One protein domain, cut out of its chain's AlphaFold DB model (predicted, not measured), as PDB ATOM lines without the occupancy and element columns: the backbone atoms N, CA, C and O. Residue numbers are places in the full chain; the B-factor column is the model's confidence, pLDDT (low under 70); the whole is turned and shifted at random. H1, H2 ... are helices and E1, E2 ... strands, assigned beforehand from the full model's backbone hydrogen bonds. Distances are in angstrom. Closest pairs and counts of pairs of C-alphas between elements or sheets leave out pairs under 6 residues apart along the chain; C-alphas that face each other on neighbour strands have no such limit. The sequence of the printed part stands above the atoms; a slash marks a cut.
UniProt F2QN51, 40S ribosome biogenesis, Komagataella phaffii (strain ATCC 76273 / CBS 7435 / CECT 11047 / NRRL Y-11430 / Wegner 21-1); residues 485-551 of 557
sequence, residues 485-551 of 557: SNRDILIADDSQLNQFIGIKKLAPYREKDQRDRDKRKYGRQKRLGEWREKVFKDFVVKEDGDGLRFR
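What this domain is: This is residues 485 to 551 of the 557 residues of the protein "40S ribosome biogenesis" of Komagataella phaffii (strain ATCC 76273 / CBS 7435 / CECT 11047 / NRRL Y-11430 / Wegner 21-1) (UniProt F2QN51). Picture a long, loose U: H1, H2 and H3 run along one arm, residues 508 to 513 make the turn and stand free, and H4 and H5 come back along the other arm. The small hairpin of E1 and E2 sits at the end of the long axis far from the turn, beyond H1 and H5, which close in on each other there. The 67 printed residues hold five named helices, then two named strands, an antiparallel sheet ordered E1 - E2; the class is mostly helix. The whole is only just loose, close to compact, with a radius of gyration of the C-alphas of 13.5 A, and elongated, spanning 40 by 24 by 18 A.

Where its parts are: Find C-alpha 486 at (85.553, -21.309, 44.387), where H1, residues 486 to 491, begins. Next come H2, residues 494 to 500, and H3, residues 503 to 506. H4, residues 512 to 522, measures 15.4 A, and H5, residues 525 to 535, 14.9 A. Read on to E1, residues 539 to 542, and E2, residues 549 to 551, ending at (71.058, -24.817, 51.901).

How they stand to each other: Look first at Ile 489 and Leu 497, the closest C-alphas of H1 and H2 at 7.3 A: close but not clearly touching. H2 and H5 are likewise close but not clearly touching, with C-alphas 496 and 535 closest at 6.9 A. H3 and H4 are the same, with C-alphas 505 and 515 closest at 7.6 A. H1, H2, H4 and H5 have every O i to N i+4 pair within hydrogen-bond range; H3 is too short for one. In the E1 and E2 hairpin, N 540 and O 551 are 2.8 A apart, within hydrogen-bond range.

The domain as a whole: The farthest C-alphas, Glu 511 and Arg 551, are 40.4 A apart. The printed part has no cut and no long link. Residues 538 to 551 are under pLDDT 70.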
ATOM      1  N   SER A 485      84.434 -16.749  45.797       87.81
ATOM      2  CA  SER A 485      84.884 -18.044  46.311       87.81
ATOM      3  C   SER A 485      84.809 -19.107  45.213       87.81
ATOM      4  O   SER A 485      83.924 -19.049  44.362       87.81
ATOM      5  N   ASN A 486      85.644 -20.148  45.285       88.94
ATOM      6  CA  ASN A 486      85.553 -21.309  44.387       88.94
ATOM      7  C   ASN A 486      84.137 -21.910  44.374       88.94
ATOM      8  O   ASN A 486      83.671 -22.379  43.344       88.94
ATOM      9  N   ARG A 487      83.425 -21.867  45.510       84.44
ATOM     10  CA  ARG A 487      82.030 -22.327  45.597       84.44
ATOM     11  C   ARG A 487      81.060 -21.401  44.866       84.44
ATOM     12  O   ARG A 487      80.125 -21.898  44.255       84.44
ATOM     13  N   ASP A 488      81.290 -20.089  44.908       86.06
ATOM     14  CA  ASP A 488      80.452 -19.118  44.193       86.06
ATOM     15  C   ASP A 488      80.572 -19.332  42.679       86.06
ATOM     16  O   ASP A 488      79.567 -19.293  41.978       86.06
ATOM     17  N   ILE A 489      81.788 -19.619  42.200       88.81
ATOM     18  CA  ILE A 489      82.083 -19.898  40.786       88.81
ATOM     19  C   ILE A 489      81.442 -21.215  40.333       88.81
ATOM     20  O   ILE A 489      80.935 -21.291  39.226       88.81
ATOM     21  N   LEU A 490      81.441 -22.247  41.182       89.19
ATOM     22  CA  LEU A 490      80.895 -23.562  40.822       89.19
ATOM     23  C   LEU A 490      79.363 -23.649  40.890       89.19
ATOM     24  O   LEU A 490      78.793 -24.560  40.296       89.19
ATOM     25  N   ILE A 491      78.699 -22.785  41.668       88.38
ATOM     26  CA  ILE A 491      77.238 -22.837  41.870       88.38
ATOM     27  C   ILE A 491      76.505 -21.827  40.978       88.38
ATOM     28  O   ILE A 491      75.353 -22.069  40.627       88.38
ATOM     29  N   ALA A 492      77.127 -20.692  40.652       88.38
ATOM     30  CA  ALA A 492      76.522 -19.685  39.786       88.38
ATOM     31  C   ALA A 492      76.585 -20.099  38.309       88.38
ATOM     32  O   ALA A 492      77.551 -20.717  37.872       88.38
ATOM     33  N   ASP A 493      75.579 -19.693  37.534       91.44
ATOM     34  CA  ASP A 493      75.581 -19.897  36.085       91.44
ATOM     35  C   ASP A 493      76.555 -18.923  35.397       91.44
ATOM     36  O   ASP A 493      76.725 -17.777  35.829       91.44
ATOM     37  N   ASP A 494      77.106 -19.313  34.244       89.88
ATOM     38  CA  ASP A 494      78.019 -18.475  33.450       89.88
ATOM     39  C   ASP A 494      77.420 -17.105  33.093       89.88
ATOM     40  O   ASP A 494      78.120 -16.090  33.082       89.88
ATOM     41  N   SER A 495      76.103 -17.033  32.869       91.62
ATOM     42  CA  SER A 495      75.407 -15.764  32.617       91.62
ATOM     43  C   SER A 495      75.464 -14.818  33.825       91.62
ATOM     44  O   SER A 495      75.635 -13.607  33.663       91.62
ATOM     45  N   GLN A 496      75.383 -15.361  35.040       90.56
ATOM     46  CA  GLN A 496      75.428 -14.623  36.304       90.56
ATOM     47  C   GLN A 496      76.862 -14.219  36.665       90.56
ATOM     48  O   GLN A 496      77.078 -13.129  37.205       90.56
ATOM     49  N   LEU A 497      77.843 -15.061  36.328       90.00
ATOM     50  CA  LEU A 497      79.267 -14.748  36.456       90.00
ATOM     51  C   LEU A 497      79.686 -13.647  35.476       90.00
ATOM     52  O   LEU A 497      80.345 -12.693  35.888       90.00
ATOM     53  N   ASN A 498      79.216 -13.697  34.226       91.56
ATOM     54  CA  ASN A 498      79.481 -12.668  33.216       91.56
ATOM     55  C   ASN A 498      78.843 -11.308  33.582       91.56
ATOM     56  O   ASN A 498      79.410 -10.251  33.303       91.56
ATOM     57  N   GLN A 499      77.695 -11.313  34.279       89.31
ATOM     58  CA  GLN A 499      77.106 -10.100  34.871       89.31
ATOM     59  C   GLN A 499      77.975  -9.506  35.992       89.31
ATOM     60  O   GLN A 499      77.996  -8.282  36.176       89.31
ATOM     61  N   PHE A 500      78.689 -10.345  36.754       89.25
ATOM     62  CA  PHE A 500      79.611  -9.880  37.788       89.25
ATOM     63  C   PHE A 500      80.905  -9.346  37.182       89.25
ATOM     64  O   PHE A 500      81.223  -8.176  37.393       89.25
ATOM     65  N   ILE A 501      81.620 -10.171  36.413       90.00
ATOM     66  CA  ILE A 501      82.855  -9.822  35.711       90.00
ATOM     67  C   ILE A 501      82.775 -10.312  34.262       90.00
ATOM     68  O   ILE A 501      82.616 -11.497  33.992       90.00
ATOM     69  N   GLY A 502      82.901  -9.387  33.310       89.56
ATOM     70  CA  GLY A 502      82.885  -9.748  31.895       89.56
ATOM     71  C   GLY A 502      84.179 -10.440  31.467       89.56
ATOM     72  O   GLY A 502      85.259  -9.993  31.853       89.56
ATOM     73  N   ILE A 503      84.098 -11.447  30.592       87.38
ATOM     74  CA  ILE A 503      85.263 -12.213  30.088       87.38
ATOM     75  C   ILE A 503      86.352 -11.291  29.505       87.38
ATOM     76  O   ILE A 503      87.543 -11.488  29.737       87.38
ATOM     77  N   LYS A 504      85.959 -10.192  28.846       89.69
ATOM     78  CA  LYS A 504      86.880  -9.175  28.298       89.69
ATOM     79  C   LYS A 504      87.799  -8.538  29.357       89.69
ATOM     80  O   LYS A 504      88.839  -7.983  29.016       89.69
ATOM     81  N   LYS A 505      87.430  -8.591  30.641       87.50
ATOM     82  CA  LYS A 505      88.228  -8.059  31.760       87.50
ATOM     83  C   LYS A 505      89.349  -8.998  32.204       87.50
ATOM     84  O   LYS A 505      90.287  -8.528  32.840       87.50
ATOM     85  N   LEU A 506      89.282 -10.273  31.820       84.06
ATOM     86  CA  LEU A 506      90.301 -11.292  32.088       84.06
ATOM     87  C   LEU A 506      91.400 -11.345  31.011       84.06
ATOM     88  O   LEU A 506      92.359 -12.099  31.151       84.06
ATOM     89  N   ALA A 507      91.295 -10.540  29.947       85.38
ATOM     90  CA  ALA A 507      92.209 -10.595  28.811       85.38
ATOM     91  C   ALA A 507      93.682 -10.248  29.177       85.38
ATOM     92  O   ALA A 507      93.942  -9.218  29.827       85.38
ATOM     93  N   PRO A 508      94.675 -11.030  28.693       83.88
ATOM     94  CA  PRO A 508      96.110 -10.792  28.910       83.88
ATOM     95  C   PRO A 508      96.700  -9.516  28.286       83.88
ATOM     96  O   PRO A 508      97.776  -9.092  28.708       83.88
ATOM     97  N   TYR A 509      95.986  -8.826  27.395       85.62
ATOM     98  CA  TYR A 509      96.485  -7.621  26.708       85.62
ATOM     99  C   TYR A 509      95.965  -6.285  27.276       85.62
ATOM    100  O   TYR A 509      96.138  -5.234  26.669       85.62
ATOM    101  N   ARG A 510      95.320  -6.288  28.450       85.62
ATOM    102  CA  ARG A 510      94.835  -5.065  29.123       85.62
ATOM    103  C   ARG A 510      95.959  -4.374  29.909       85.62
ATOM    104  O   ARG A 510      96.767  -5.036  30.555       85.62
ATOM    105  N   GLU A 511      95.978  -3.045  29.913       91.38
ATOM    106  CA  GLU A 511      96.936  -2.253  30.701       91.38
ATOM    107  C   GLU A 511      96.880  -2.594  32.203       91.38
ATOM    108  O   GLU A 511      95.808  -2.870  32.754       91.38
ATOM    109  N   LYS A 512      98.033  -2.544  32.885       89.44
ATOM    110  CA  LYS A 512      98.151  -2.888  34.316       89.44
ATOM    111  C   LYS A 512      97.266  -1.992  35.199       89.44
ATOM    112  O   LYS A 512      96.496  -2.511  36.002       89.44
ATOM    113  N   ASP A 513      97.235  -0.686  34.947       90.19
ATOM    114  CA  ASP A 513      96.433   0.268  35.733       90.19
ATOM    115  C   ASP A 513      94.927   0.031  35.613       90.19
ATOM    116  O   ASP A 513      94.150   0.245  36.548       90.19
ATOM    117  N   GLN A 514      94.495  -0.395  34.428       88.81
ATOM    118  CA  GLN A 514      93.109  -0.731  34.141       88.81
ATOM    119  C   GLN A 514      92.700  -2.023  34.858       88.81
ATOM    120  O   GLN A 514      91.580  -2.107  35.365       88.81
ATOM    121  N   ARG A 515      93.608  -3.006  34.938       88.00
ATOM    122  CA  ARG A 515      93.404  -4.225  35.732       88.00
ATOM    123  C   ARG A 515      93.287  -3.900  37.207       88.00
ATOM    124  O   ARG A 515      92.310  -4.309  37.815       88.00
ATOM    125  N   ASP A 516      94.201  -3.117  37.771       87.94
ATOM    126  CA  ASP A 516      94.195  -2.805  39.205       87.94
ATOM    127  C   ASP A 516      92.962  -1.999  39.628       87.94
ATOM    128  O   ASP A 516      92.398  -2.219  40.704       87.94
ATOM    129  N   ARG A 517      92.472  -1.113  38.752       89.44
ATOM    130  CA  ARG A 517      91.176  -0.442  38.936       89.44
ATOM    131  C   ARG A 517      90.014  -1.432  38.970       89.44
ATOM    132  O   ARG A 517      89.148  -1.313  39.838       89.44
ATOM    133  N   ASP A 518      90.002  -2.414  38.071       89.12
ATOM    134  CA  ASP A 518      88.988  -3.469  38.058       89.12
ATOM    135  C   ASP A 518      89.109  -4.361  39.314       89.12
ATOM    136  O   ASP A 518      88.105  -4.567  39.999       89.12
ATOM    137  N   LYS A 519      90.320  -4.770  39.724       87.00
ATOM    138  CA  LYS A 519      90.555  -5.519  40.976       87.00
ATOM    139  C   LYS A 519      89.968  -4.797  42.186       87.00
ATOM    140  O   LYS A 519      89.202  -5.380  42.951       87.00
ATOM    141  N   ARG A 520      90.235  -3.492  42.318       88.50
ATOM    142  CA  ARG A 520      89.670  -2.655  43.391       88.50
ATOM    143  C   ARG A 520      88.152  -2.522  43.287       88.50
ATOM    144  O   ARG A 520      87.474  -2.470  44.306       88.50
ATOM    145  N   LYS A 521      87.593  -2.441  42.077       87.50
ATOM    146  CA  LYS A 521      86.151  -2.257  41.861       87.50
ATOM    147  C   LYS A 521      85.351  -3.514  42.196       87.50
ATOM    148  O   LYS A 521      84.316  -3.384  42.857       87.50
ATOM    149  N   TYR A 522      85.808  -4.675  41.726       86.06
ATOM    150  CA  TYR A 522      85.123  -5.962  41.862       86.06
ATOM    151  C   TYR A 522      85.455  -6.672  43.179       86.06
ATOM    152  O   TYR A 522      84.573  -7.304  43.745       86.06
ATOM    153  N   GLY A 523      86.635  -6.427  43.760       82.44
ATOM    154  CA  GLY A 523      87.001  -6.906  45.098       82.44
ATOM    155  C   GLY A 523      86.266  -6.224  46.262       82.44
ATOM    156  O   GLY A 523      86.481  -6.581  47.420       82.44
ATOM    157  N   ARG A 524      85.385  -5.240  46.008       87.94
ATOM    158  CA  ARG A 524      84.571  -4.609  47.062       87.94
ATOM    159  C   ARG A 524      83.495  -5.570  47.567       87.94
ATOM    160  O   ARG A 524      82.519  -5.838  46.867       87.94
ATOM    161  N   GLN A 525      83.608  -5.960  48.839       84.44
ATOM    162  CA  GLN A 525      82.681  -6.878  49.514       84.44
ATOM    163  C   GLN A 525      81.206  -6.459  49.426       84.44
ATOM    164  O   GLN A 525      80.348  -7.322  49.306       84.44
ATOM    165  N   LYS A 526      80.889  -5.154  49.412       86.62
ATOM    166  CA  LYS A 526      79.500  -4.669  49.264       86.62
ATOM    167  C   LYS A 526      78.858  -5.107  47.944       86.62
ATOM    168  O   LYS A 526      77.769  -5.662  47.942       86.62
ATOM    169  N   ARG A 527      79.569  -4.919  46.829       84.88
ATOM    170  CA  ARG A 527      79.100  -5.308  45.488       84.88
ATOM    171  C   ARG A 527      78.988  -6.825  45.363       84.88
ATOM    172  O   ARG A 527      78.066  -7.327  44.733       84.88
ATOM    173  N   LEU A 528      79.933  -7.540  45.966       86.62
ATOM    174  CA  LEU A 528      79.916  -8.995  46.039       86.62
ATOM    175  C   LEU A 528      78.732  -9.504  46.876       86.62
ATOM    176  O   LEU A 528      78.080 -10.459  46.477       86.62
ATOM    177  N   GLY A 529      78.404  -8.832  47.982       85.44
ATOM    178  CA  GLY A 529      77.222  -9.107  48.801       85.44
ATOM    179  C   GLY A 529      75.919  -8.889  48.035       85.44
ATOM    180  O   GLY A 529      75.095  -9.793  47.981       85.44
ATOM    181  N   GLU A 530      75.771  -7.747  47.357       87.50
ATOM    182  CA  GLU A 530      74.609  -7.461  46.498       87.50
ATOM    183  C   GLU A 530      74.470  -8.468  45.347       87.50
ATOM    184  O   GLU A 530      73.361  -8.848  44.970       87.50
ATOM    185  N   TRP A 531      75.591  -8.902  44.763       90.00
ATOM    186  CA  TRP A 531      75.588  -9.919  43.716       90.00
ATOM    187  C   TRP A 531      75.207 -11.294  44.270       90.00
ATOM    188  O   TRP A 531      74.317 -11.937  43.717       90.00
ATOM    189  N   ARG A 532      75.787 -11.711  45.404       88.38
ATOM    190  CA  ARG A 532      75.427 -12.959  46.092       88.38
ATOM    191  C   ARG A 532      73.957 -12.971  46.488       88.38
ATOM    192  O   ARG A 532      73.292 -13.980  46.301       88.38
ATOM    193  N   GLU A 533      73.431 -11.858  46.986       87.00
ATOM    194  CA  GLU A 533      72.015 -11.738  47.319       87.00
ATOM    195  C   GLU A 533      71.138 -11.873  46.074       87.00
ATOM    196  O   GLU A 533      70.102 -12.524  46.138       87.00
ATOM    197  N   LYS A 534      71.550 -11.314  44.928       86.94
ATOM    198  CA  LYS A 534      70.803 -11.424  43.667       86.94
ATOM    199  C   LYS A 534      70.832 -12.826  43.064       86.94
ATOM    200  O   LYS A 534      69.793 -13.276  42.589       86.94
ATOM    201  N   VAL A 535      71.989 -13.482  43.085       85.62
ATOM    202  CA  VAL A 535      72.223 -14.795  42.467       85.62
ATOM    203  C   VAL A 535      71.726 -15.934  43.351       85.62
ATOM    204  O   VAL A 535      71.080 -16.862  42.877       85.62
ATOM    205  N   PHE A 536      71.945 -15.838  44.661       84.25
ATOM    206  CA  PHE A 536      71.638 -16.906  45.608       84.25
ATOM    207  C   PHE A 536      70.346 -16.671  46.404       84.25
ATOM    208  O   PHE A 536      70.199 -17.238  47.484       84.25
ATOM    209  N   LYS A 537      69.369 -15.901  45.889       75.50
ATOM    210  CA  LYS A 537      68.061 -15.654  46.556       75.50
ATOM    211  C   LYS A 537      67.379 -16.930  47.071       75.50
ATOM    212  O   LYS A 537      66.724 -16.912  48.125       75.50
ATOM    213  N   ASP A 538      67.572 -18.030  46.349       67.25
ATOM    214  CA  ASP A 538      66.975 -19.344  46.603       67.25
ATOM    215  C   ASP A 538      67.743 -20.192  47.632       67.25
ATOM    216  O   ASP A 538      67.217 -21.184  48.159       67.25
ATOM    217  N   PHE A 539      68.967 -19.793  47.976       63.81
ATOM    218  CA  PHE A 539      69.826 -20.480  48.931       63.81
ATOM    219  C   PHE A 539      69.957 -19.666  50.224       63.81
ATOM    220  O   PHE A 539      70.220 -18.468  50.224       63.81
ATOM    221  N   VAL A 540      69.769 -20.317  51.375       56.62
ATOM    222  CA  VAL A 540      70.098 -19.714  52.672       56.62
ATOM    223  C   VAL A 540      71.612 -19.735  52.814       56.62
ATOM    224  O   VAL A 540      72.203 -20.810  52.933       56.62
ATOM    225  N   VAL A 541      72.217 -18.552  52.804       53.59
ATOM    226  CA  VAL A 541      73.634 -18.347  53.091       53.59
ATOM    227  C   VAL A 541      73.819 -18.290  54.607       53.59
ATOM    228  O   VAL A 541      73.304 -17.386  55.261       53.59
ATOM    229  N   LYS A 542      74.534 -19.265  55.178       50.38
ATOM    230  CA  LYS A 542      75.127 -19.141  56.517       50.38
ATOM    231  C   LYS A 542      76.630 -18.945  56.363       50.38
ATOM    232  O   LYS A 542      77.285 -19.765  55.715       50.38
ATOM    233  N   GLU A 543      77.143 -17.857  56.924       48.66
ATOM    234  CA  GLU A 543      78.576 -17.583  57.016       48.66
ATOM    235  C   GLU A 543      79.134 -18.281  58.259       48.66
ATOM    236  O   GLU A 543      78.947 -17.808  59.375       48.66
ATOM    237  N   ASP A 544      79.804 -19.416  58.061       40.16
ATOM    238  CA  ASP A 544      80.703 -19.996  59.060       40.16
ATOM    239  C   ASP A 544      82.145 -19.764  58.577       40.16
ATOM    240  O   ASP A 544      82.406 -19.802  57.371       40.16
ATOM    241  N   GLY A 545      83.074 -19.516  59.506       45.94
ATOM    242  CA  GLY A 545      84.432 -18.991  59.271       45.94
ATOM    243  C   GLY A 545      85.351 -19.741  58.294       45.94
ATOM    244  O   GLY A 545      86.389 -19.192  57.952       45.94
ATOM    245  N   ASP A 546      84.955 -20.912  57.779       44.28
ATOM    246  CA  ASP A 546      85.674 -21.689  56.748       44.28
ATOM    247  C   ASP A 546      84.816 -21.964  55.486       44.28
ATOM    248  O   ASP A 546      84.979 -22.938  54.735       44.28
ATOM    249  N   GLY A 547      83.880 -21.055  55.218       48.34
ATOM    250  CA  GLY A 547      83.179 -20.916  53.949       48.34
ATOM    251  C   GLY A 547      81.686 -21.244  53.996       48.34
ATOM    252  O   GLY A 547      81.205 -22.059  54.782       48.34
ATOM    253  N   LEU A 548      80.953 -20.590  53.091       52.00
ATOM    254  CA  LEU A 548      79.494 -20.589  53.031       52.00
ATOM    255  C   LEU A 548      78.923 -21.992  52.767       52.00
ATOM    256  O   LEU A 548      79.298 -22.663  51.800       52.00
ATOM    257  N   ARG A 549      77.954 -22.405  53.596       53.56
ATOM    258  CA  ARG A 549      77.085 -23.562  53.327       53.56
ATOM    259  C   ARG A 549      75.784 -23.075  52.696       53.56
ATOM    260  O   ARG A 549      74.958 -22.472  53.377       53.56
ATOM    261  N   PHE A 550      75.575 -23.386  51.420       54.88
ATOM    262  CA  PHE A 550      74.313 -23.120  50.733       54.88
ATOM    263  C   PHE A 550      73.304 -24.235  51.044       54.88
ATOM    264  O   PHE A 550      73.498 -25.390  50.670       54.88
ATOM    265  N   ARG A 551      72.210 -23.909  51.744       58.06
ATOM    266  CA  ARG A 551      71.058 -24.817  51.901       58.06
ATOM    267  C   ARG A 551      69.900 -24.277  51.073       58.06
ATOM    268  O   ARG A 551      69.475 -23.147  51.296       58.06
TER     269      ARG A 551